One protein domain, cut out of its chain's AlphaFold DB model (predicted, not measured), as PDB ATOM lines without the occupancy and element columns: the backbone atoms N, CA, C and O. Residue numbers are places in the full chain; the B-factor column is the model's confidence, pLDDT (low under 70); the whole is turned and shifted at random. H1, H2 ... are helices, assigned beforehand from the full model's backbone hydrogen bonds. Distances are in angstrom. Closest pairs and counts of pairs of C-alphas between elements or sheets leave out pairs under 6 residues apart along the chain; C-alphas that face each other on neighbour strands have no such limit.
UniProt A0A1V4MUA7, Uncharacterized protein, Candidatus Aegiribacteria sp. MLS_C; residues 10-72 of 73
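AT A GLANCE: This is residues 10 to 72 of the 73 residues of an uncharacterized protein of Candidatus Aegiribacteria sp. MLS_C (UniProt A0A1V4MUA7). This is a little-structured domain, mostly loop, with two short helices, H1 and H2, near each other along one side. The long final stretch, residues 49 to 72, folds back from the end of H2 in a wide loop toward the first stretch, residues 10 to 23. The printed part has 63 residues, with H1 then H2 and no named strand; the class is all helix, though the named elements hold only 19 residues. It is compact and rounded, with a radius of gyration of the C-alphas of 11.6 A and spans of 28 by 25 by 24 A.

IN THESE COORDINATES: Residues 10 to 23 have no named element. H1, residues 24 to 32, begins at C-alpha 24 (156.756, 150.944, 138.991) and is 11.7 A long. H2, residues 39 to 48, is 14.1 A long and ends at C-alpha 48 (171.756, 140.250, 148.863).

HOW THE PARTS SIT: H1 and H2 are near each other, with 7 pairs of C-alphas within 10 A. A short link of 6 residues joins them. In both helices every O i to N i+4 pair is within hydrogen-bond range.

THE WHOLE: The C-alphas of Glu 33 and His 54 are the two farthest apart, 29.8 A. The printed part has no cut. Mean pLDDT of the printed part is 71.1; residues 50 to 72 are under 70.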
ATOM      1  N   ASP A  10     160.259 147.437 132.040       82.19
ATOM      2  CA  ASP A  10     160.480 146.522 130.912       82.19
ATOM      3  C   ASP A  10     160.914 145.119 131.364       82.19
ATOM      4  O   ASP A  10     160.544 144.112 130.762       82.19
ATOM      5  N   GLU A  11     161.643 145.041 132.480       81.06
ATOM      6  CA  GLU A  11     162.141 143.796 133.080       81.06
ATOM      7  C   GLU A  11     161.389 143.453 134.374       81.06
ATOM      8  O   GLU A  11     161.924 142.803 135.275       81.06
ATOM      9  N   CYS A  12     160.135 143.909 134.494       83.88
ATOM     10  CA  CYS A  12     159.380 143.789 135.732       83.88
ATOM     11  C   CYS A  12     159.190 142.308 136.116       83.88
ATOM     12  O   CYS A  12     158.555 141.555 135.362       83.88
ATOM     13  N   PRO A  13     159.673 141.888 137.302       77.88
ATOM     14  CA  PRO A  13     159.628 140.492 137.715       77.88
ATOM     15  C   PRO A  13     158.254 140.066 138.248       77.88
ATOM     16  O   PRO A  13     158.053 138.897 138.562       77.88
ATOM     17  N   CYS A  14     157.310 141.002 138.380       79.31
ATOM     18  CA  CYS A  14     155.969 140.705 138.868       79.31
ATOM     19  C   CYS A  14     155.235 139.692 137.963       79.31
ATOM     20  O   CYS A  14     155.434 139.699 136.740       79.31
ATOM     21  N   PRO A  15     154.328 138.880 138.544       73.94
ATOM     22  CA  PRO A  15     153.410 138.023 137.795       73.94
ATOM     23  C   PRO A  15     152.681 138.773 136.671       73.94
ATOM     24  O   PRO A  15     152.373 139.960 136.807       73.94
ATOM     25  N   SER A  16     152.374 138.088 135.564       74.69
ATOM     26  CA  SER A  16     151.709 138.696 134.400       74.69
ATOM     27  C   SER A  16     150.308 139.235 134.698       74.69
ATOM     28  O   SER A  16     149.832 140.109 133.985       74.69
ATOM     29  N   ASP A  17     149.652 138.711 135.730       72.69
ATOM     30  CA  ASP A  17     148.328 139.108 136.211       72.69
ATOM     31  C   ASP A  17     148.371 140.236 137.260       72.69
ATOM     32  O   ASP A  17     147.327 140.715 137.708       72.69
ATOM     33  N   CYS A  18     149.560 140.728 137.627       80.00
ATOM     34  CA  CYS A  18     149.676 141.906 138.474       80.00
ATOM     35  C   CYS A  18     149.175 143.150 137.722       80.00
ATOM     36  O   CYS A  18     149.790 143.604 136.757       80.00
ATOM     37  N   LYS A  19     148.103 143.773 138.232       84.19
ATOM     38  CA  LYS A  19     147.491 145.005 137.683       84.19
ATOM     39  C   LYS A  19     148.446 146.205 137.585       84.19
ATOM     40  O   LYS A  19     148.103 147.211 136.975       84.19
ATOM     41  N   ARG A  20     149.603 146.125 138.247       88.06
ATOM     42  CA  ARG A  20     150.631 147.172 138.345       88.06
ATOM     43  C   ARG A  20     151.954 146.736 137.696       88.06
ATOM     44  O   ARG A  20     152.978 147.378 137.904       88.06
ATOM     45  N   ARG A  21     151.973 145.623 136.946       85.25
ATOM     46  CA  ARG A  21     153.174 145.141 136.246       85.25
ATOM     47  C   ARG A  21     153.654 146.199 135.251       85.25
ATOM     48  O   ARG A  21     152.867 146.701 134.460       85.25
ATOM     49  N   GLY A  22     154.945 146.520 135.298       85.81
ATOM     50  CA  GLY A  22     155.554 147.553 134.453       85.81
ATOM     51  C   GLY A  22     155.334 148.992 134.938       85.81
ATOM     52  O   GLY A  22     156.158 149.851 134.652       85.81
ATOM     53  N   ASP A  23     154.297 149.251 135.740       91.19
ATOM     54  CA  ASP A  23     154.031 150.554 136.357       91.19
ATOM     55  C   ASP A  23     154.678 150.628 137.748       91.19
ATOM     56  O   ASP A  23     154.061 150.372 138.791       91.19
ATOM     57  N   CYS A  24     155.975 150.937 137.761       89.81
ATOM     58  CA  CYS A  24     156.756 150.944 138.991       89.81
ATOM     59  C   CYS A  24     156.301 152.019 139.981       89.81
ATOM     60  O   CYS A  24     156.255 151.733 141.174       89.81
ATOM     61  N   ALA A  25     155.906 153.205 139.512       90.69
ATOM     62  CA  ALA A  25     155.451 154.285 140.387       90.69
ATOM     63  C   ALA A  25     154.192 153.876 141.166       90.69
ATOM     64  O   ALA A  25     154.148 153.992 142.394       90.69
ATOM     65  N   ARG A  26     153.197 153.304 140.477       90.81
ATOM     66  CA  ARG A  26     151.960 152.834 141.114       90.81
ATOM     67  C   ARG A  26     152.178 151.602 141.992       90.81
ATOM     68  O   ARG A  26     151.499 151.449 143.005       90.81
ATOM     69  N   CYS A  27     153.102 150.720 141.611       90.06
ATOM     70  CA  CYS A  27     153.504 149.564 142.416       90.06
ATOM     71  C   CYS A  27     154.125 150.000 143.752       90.06
ATOM     72  O   CYS A  27     153.697 149.530 144.806       90.06
ATOM     73  N   ILE A  28     155.080 150.934 143.700       89.62
ATOM     74  CA  ILE A  28     155.750 151.497 144.877       89.62
ATOM     75  C   ILE A  28     154.726 152.153 145.798       89.62
ATOM     76  O   ILE A  28     154.644 151.765 146.958       89.62
ATOM     77  N   ALA A  29     153.895 153.063 145.276       91.25
ATOM     78  CA  ALA A  29     152.864 153.729 146.072       91.25
ATOM     79  C   ALA A  29     151.955 152.709 146.778       91.25
ATOM     80  O   ALA A  29     151.809 152.741 147.994       91.25
ATOM     81  N   PHE A  30     151.437 151.719 146.041       89.25
ATOM     82  CA  PHE A  30     150.541 150.711 146.605       89.25
ATOM     83  C   PHE A  30     151.167 149.906 147.758       89.25
ATOM     84  O   PHE A  30     150.504 149.681 148.774       89.25
ATOM     85  N   HIS A  31     152.412 149.447 147.603       85.88
ATOM     86  CA  HIS A  31     153.071 148.618 148.613       85.88
ATOM     87  C   HIS A  31     153.616 149.445 149.779       85.88
ATOM     88  O   HIS A  31     153.388 149.093 150.937       85.88
ATOM     89  N   HIS A  32     154.283 150.563 149.499       88.06
ATOM     90  CA  HIS A  32     154.927 151.381 150.527       88.06
ATOM     91  C   HIS A  32     153.912 152.119 151.405       88.06
ATOM     92  O   HIS A  32     154.122 152.177 152.613       88.06
ATOM     93  N   GLU A  33     152.769 152.566 150.865       89.12
ATOM     94  CA  GLU A  33     151.650 153.102 151.671       89.12
ATOM     95  C   GLU A  33     151.115 152.086 152.692       89.12
ATOM     96  O   GLU A  33     150.553 152.457 153.719       89.12
ATOM     97  N   ARG A  34     151.284 150.787 152.417       83.19
ATOM     98  CA  ARG A  34     150.860 149.680 153.289       83.19
ATOM     99  C   ARG A  34     152.001 149.143 154.152       83.19
ATOM    100  O   ARG A  34     151.826 148.110 154.792       83.19
ATOM    101  N   HIS A  35     153.159 149.810 154.158       83.38
ATOM    102  CA  HIS A  35     154.384 149.344 154.815       83.38
ATOM    103  C   HIS A  35     154.821 147.935 154.365       83.38
ATOM    104  O   HIS A  35     155.382 147.163 155.140       83.38
ATOM    105  N   GLN A  36     154.550 147.586 153.106       83.25
ATOM    106  CA  GLN A  36     154.939 146.317 152.495       83.25
ATOM    107  C   GLN A  36     156.082 146.523 151.502       83.25
ATOM    108  O   GLN A  36     156.176 147.559 150.849       83.25
ATOM    109  N   LEU A  37     156.924 145.500 151.349       81.06
ATOM    110  CA  LEU A  37     157.939 145.469 150.298       81.06
ATOM    111  C   LEU A  37     157.294 145.190 148.938       81.06
ATOM    112  O   LEU A  37     156.407 144.340 148.807       81.06
ATOM    113  N   THR A  38     157.794 145.860 147.909       85.38
ATOM    114  CA  THR A  38     157.548 145.504 146.512       85.38
ATOM    115  C   THR A  38     158.242 144.184 146.166       85.38
ATOM    116  O   THR A  38     159.215 143.769 146.802       85.38
ATOM    117  N   TYR A  39     157.789 143.523 145.098       81.06
ATOM    118  CA  TYR A  39     158.424 142.281 144.647       81.06
ATOM    119  C   TYR A  39     159.882 142.488 144.206       81.06
ATOM    120  O   TYR A  39     160.736 141.644 144.460       81.06
ATOM    121  N   CYS A  40     160.189 143.643 143.606       83.25
ATOM    122  CA  CYS A  40     161.555 144.028 143.266       83.25
ATOM    123  C   CYS A  40     162.455 144.062 144.516       83.25
ATOM    124  O   CYS A  40     163.529 143.465 144.511       83.25
ATOM    125  N   GLU A  41     162.000 144.700 145.599       84.19
ATOM    126  CA  GLU A  41     162.745 144.782 146.867       84.19
ATOM    127  C   GLU A  41     162.906 143.423 147.534       84.19
ATOM    128  O   GLU A  41     163.999 143.087 147.981       84.19
ATOM    129  N   PHE A  42     161.844 142.615 147.549       82.00
ATOM    130  CA  PHE A  42     161.900 141.250 148.066       82.00
ATOM    131  C   PHE A  42     162.989 140.422 147.366       82.00
ATOM    132  O   PHE A  42     163.751 139.700 148.009       82.00
ATOM    133  N   LEU A  43     163.093 140.544 146.042       77.19
ATOM    134  CA  LEU A  43     164.107 139.842 145.264       77.19
ATOM    135  C   LEU A  43     165.514 140.385 145.503       77.19
ATOM    136  O   LEU A  43     166.447 139.590 145.617       77.19
ATOM    137  N   ALA A  44     165.673 141.707 145.610       79.50
ATOM    138  CA  ALA A  44     166.957 142.310 145.964       79.50
ATOM    139  C   ALA A  44     167.440 141.863 147.346       79.50
ATOM    140  O   ALA A  44     168.591 141.447 147.460       79.50
ATOM    141  N   ASP A  45     166.579 141.888 148.366       78.62
ATOM    142  CA  ASP A  45     166.923 141.437 149.720       78.62
ATOM    143  C   ASP A  45     167.314 139.950 149.718       78.62
ATOM    144  O   ASP A  45     168.340 139.568 150.281       78.62
ATOM    145  N   LYS A  46     166.581 139.110 148.975       72.81
ATOM    146  CA  LYS A  46     166.895 137.682 148.843       72.81
ATOM    147  C   LYS A  46     168.246 137.424 148.165       72.81
ATOM    148  O   LYS A  46     169.016 136.599 148.653       72.81
ATOM    149  N   ILE A  47     168.548 138.138 147.079       74.69
ATOM    150  CA  ILE A  47     169.837 138.042 146.373       74.69
ATOM    151  C   ILE A  47     170.974 138.550 147.261       74.69
ATOM    152  O   ILE A  47     172.022 137.910 147.339       74.69
ATOM    153  N   HIS A  48     170.764 139.666 147.963       74.12
ATOM    154  CA  HIS A  48     171.756 140.250 148.863       74.12
ATOM    155  C   HIS A  48     172.099 139.316 150.032       74.12
ATOM    156  O   HIS A  48     173.260 139.204 150.413       74.12
ATOM    157  N   ARG A  49     171.115 138.571 150.549       74.75
ATOM    158  CA  ARG A  49     171.302 137.569 151.614       74.75
ATOM    159  C   ARG A  49     171.938 136.254 151.142       74.75
ATOM    160  O   ARG A  49     171.990 135.301 151.914       74.75
ATOM    161  N   GLY A  50     172.388 136.161 149.889       65.12
ATOM    162  CA  GLY A  50     172.939 134.923 149.325       65.12
ATOM    163  C   GLY A  50     171.887 133.838 149.080       65.12
ATOM    164  O   GLY A  50     172.226 132.693 148.784       65.12
ATOM    165  N   GLY A  51     170.600 134.185 149.175       58.38
ATOM    166  CA  GLY A  51     169.509 133.300 148.819       58.38
ATOM    167  C   GLY A  51     169.444 133.170 147.307       58.38
ATOM    168  O   GLY A  51     168.756 133.946 146.646       58.38
ATOM    169  N   ILE A  52     170.120 132.165 146.745       52.97
ATOM    170  CA  ILE A  52     169.816 131.713 145.387       52.97
ATOM    171  C   ILE A  52     168.325 131.361 145.404       52.97
ATOM    172  O   ILE A  52     167.910 130.518 146.209       52.97
ATOM    173  N   PRO A  53     167.466 132.015 144.606       52.75
ATOM    174  CA  PRO A  53     166.090 131.577 144.535       52.75
ATOM    175  C   PRO A  53     166.120 130.127 144.027       52.75
ATOM    176  O   PRO A  53     166.508 129.864 142.896       52.75
ATOM    177  N   HIS A  54     165.732 129.173 144.884       43.16
ATOM    178  CA  HIS A  54     165.649 127.737 144.563       43.16
ATOM    179  C   HIS A  54     164.731 127.431 143.362       43.16
ATOM    180  O   HIS A  54     164.655 126.292 142.906       43.16
ATOM    181  N   ARG A  55     164.034 128.442 142.836       44.09
ATOM    182  CA  ARG A  55     163.342 128.417 141.554       44.09
ATOM    183  C   ARG A  55     163.835 129.566 140.676       44.09
ATOM    184  O   ARG A  55     164.032 130.662 141.202       44.09
ATOM    185  N   PRO A  56     163.971 129.348 139.357       44.97
ATOM    186  CA  PRO A  56     164.231 130.431 138.423       44.97
ATOM    187  C   PRO A  56     163.191 131.538 138.610       44.97
ATOM    188  O   PRO A  56     162.006 131.263 138.805       44.97
ATOM    189  N   MET A  57     163.669 132.780 138.563       49.50
ATOM    190  CA  MET A  57     162.849 133.986 138.478       49.50
ATOM    191  C   MET A  57     161.772 133.780 137.406       49.50
ATOM    192  O   MET A  57     162.126 133.636 136.233       49.50
ATOM    193  N   PRO A  58     160.482 133.675 137.770       50.06
ATOM    194  CA  PRO A  58     159.499 133.182 136.824       50.06
ATOM    195  C   PRO A  58     159.226 134.260 135.784       50.06
ATOM    196  O   PRO A  58     158.696 135.326 136.088       50.06
ATOM    197  N   THR A  59     159.555 133.976 134.530       46.84
ATOM    198  CA  THR A  59     159.142 134.785 133.386       46.84
ATOM    199  C   THR A  59     157.640 134.588 133.172       46.84
ATOM    200  O   THR A  59     157.225 133.760 132.367       46.84
ATOM    201  N   GLY A  60     156.817 135.275 133.967       47.91
ATOM    202  CA  GLY A  60     155.402 135.577 133.721       47.91
ATOM    203  C   GLY A  60     154.402 134.433 133.480       47.91
ATOM    204  O   GLY A  60     153.230 134.732 133.329       47.91
ATOM    205  N   ARG A  61     154.790 133.151 133.419       48.84
ATOM    206  CA  ARG A  61     153.892 132.064 132.967       48.84
ATOM    207  C   ARG A  61     153.493 131.033 134.026       48.84
ATOM    208  O   ARG A  61     152.639 130.205 133.732       48.84
ATOM    209  N   GLN A  62     154.058 131.061 135.238       46.91
ATOM    210  CA  GLN A  62     153.789 130.038 136.267       46.91
ATOM    211  C   GLN A  62     153.898 130.561 137.715       46.91
ATOM    212  O   GLN A  62     154.667 130.030 138.512       46.91
ATOM    213  N   ILE A  63     153.132 131.589 138.092       51.28
ATOM    214  CA  ILE A  63     152.930 131.922 139.514       51.28
ATOM    215  C   ILE A  63     151.428 132.046 139.763       51.28
ATOM    216  O   ILE A  63     150.745 132.741 139.018       51.28
ATOM    217  N   ARG A  64     150.909 131.358 140.788       47.50
ATOM    218  CA  ARG A  64     149.552 131.597 141.295       47.50
ATOM    219  C   ARG A  64     149.615 132.685 142.365       47.50
ATOM    220  O   ARG A  64     150.478 132.638 143.236       47.50
ATOM    221  N   LEU A  65     148.657 133.612 142.330       50.00
ATOM    222  CA  LEU A  65     148.496 134.703 143.303       50.00
ATOM    223  C   LEU A  65     148.539 134.242 144.777       50.00
ATOM    224  O   LEU A  65     148.901 135.012 145.659       50.00
ATOM    225  N   THR A  66     148.179 132.983 145.044       46.41
ATOM    226  CA  THR A  66     148.112 132.377 146.381       46.41
ATOM    227  C   THR A  66     149.460 132.236 147.085       46.41
ATOM    228  O   THR A  66     149.479 132.160 148.308       46.41
ATOM    229  N   ASP A  67     150.579 132.247 146.353       49.44
ATOM    230  CA  ASP A  67     151.919 132.214 146.958       49.44
ATOM    231  C   ASP A  67     152.410 133.616 147.376       49.44
ATOM    232  O   ASP A  67     153.430 133.736 148.053       49.44
ATOM    233  N   TYR A  68     151.699 134.686 146.981       56.56
ATOM    234  CA  TYR A  68     152.080 136.079 147.236       56.56
ATOM    235  C   TYR A  68     150.855 136.965 147.516       56.56
ATOM    236  O   TYR A  68     150.409 137.754 146.681       56.56
ATOM    237  N   GLY A  69     150.378 136.904 148.761       51.44
ATOM    238  CA  GLY A  69     149.323 137.772 149.301       51.44
ATOM    239  C   GLY A  69     149.480 139.297 149.098       51.44
ATOM    240  O   GLY A  69     148.450 139.957 148.990       51.44
ATOM    241  N   PRO A  70     150.683 139.903 148.975       52.25
ATOM    242  CA  PRO A  70     150.804 141.362 148.839       52.25
ATOM    243  C   PRO A  70     150.348 141.929 147.487       52.25
ATOM    244  O   PRO A  70     149.976 143.095 147.407       52.25
ATOM    245  N   CYS A  71     150.394 141.146 146.402       53.34
ATOM    246  CA  CYS A  71     149.952 141.611 145.076       53.34
ATOM    247  C   CYS A  71     148.442 141.421 144.846       53.34
ATOM    248  O   CYS A  71     147.909 141.958 143.871       53.34
ATOM    249  N   ALA A  72     147.757 140.698 145.740       53.78
ATOM    250  CA  ALA A  72     146.311 140.503 145.752       53.78
ATOM    251  C   ALA A  72     145.604 141.748 146.317       53.78
ATOM    252  O   ALA A  72     145.098 141.754 147.435       53.78
TER     253      ALA A  72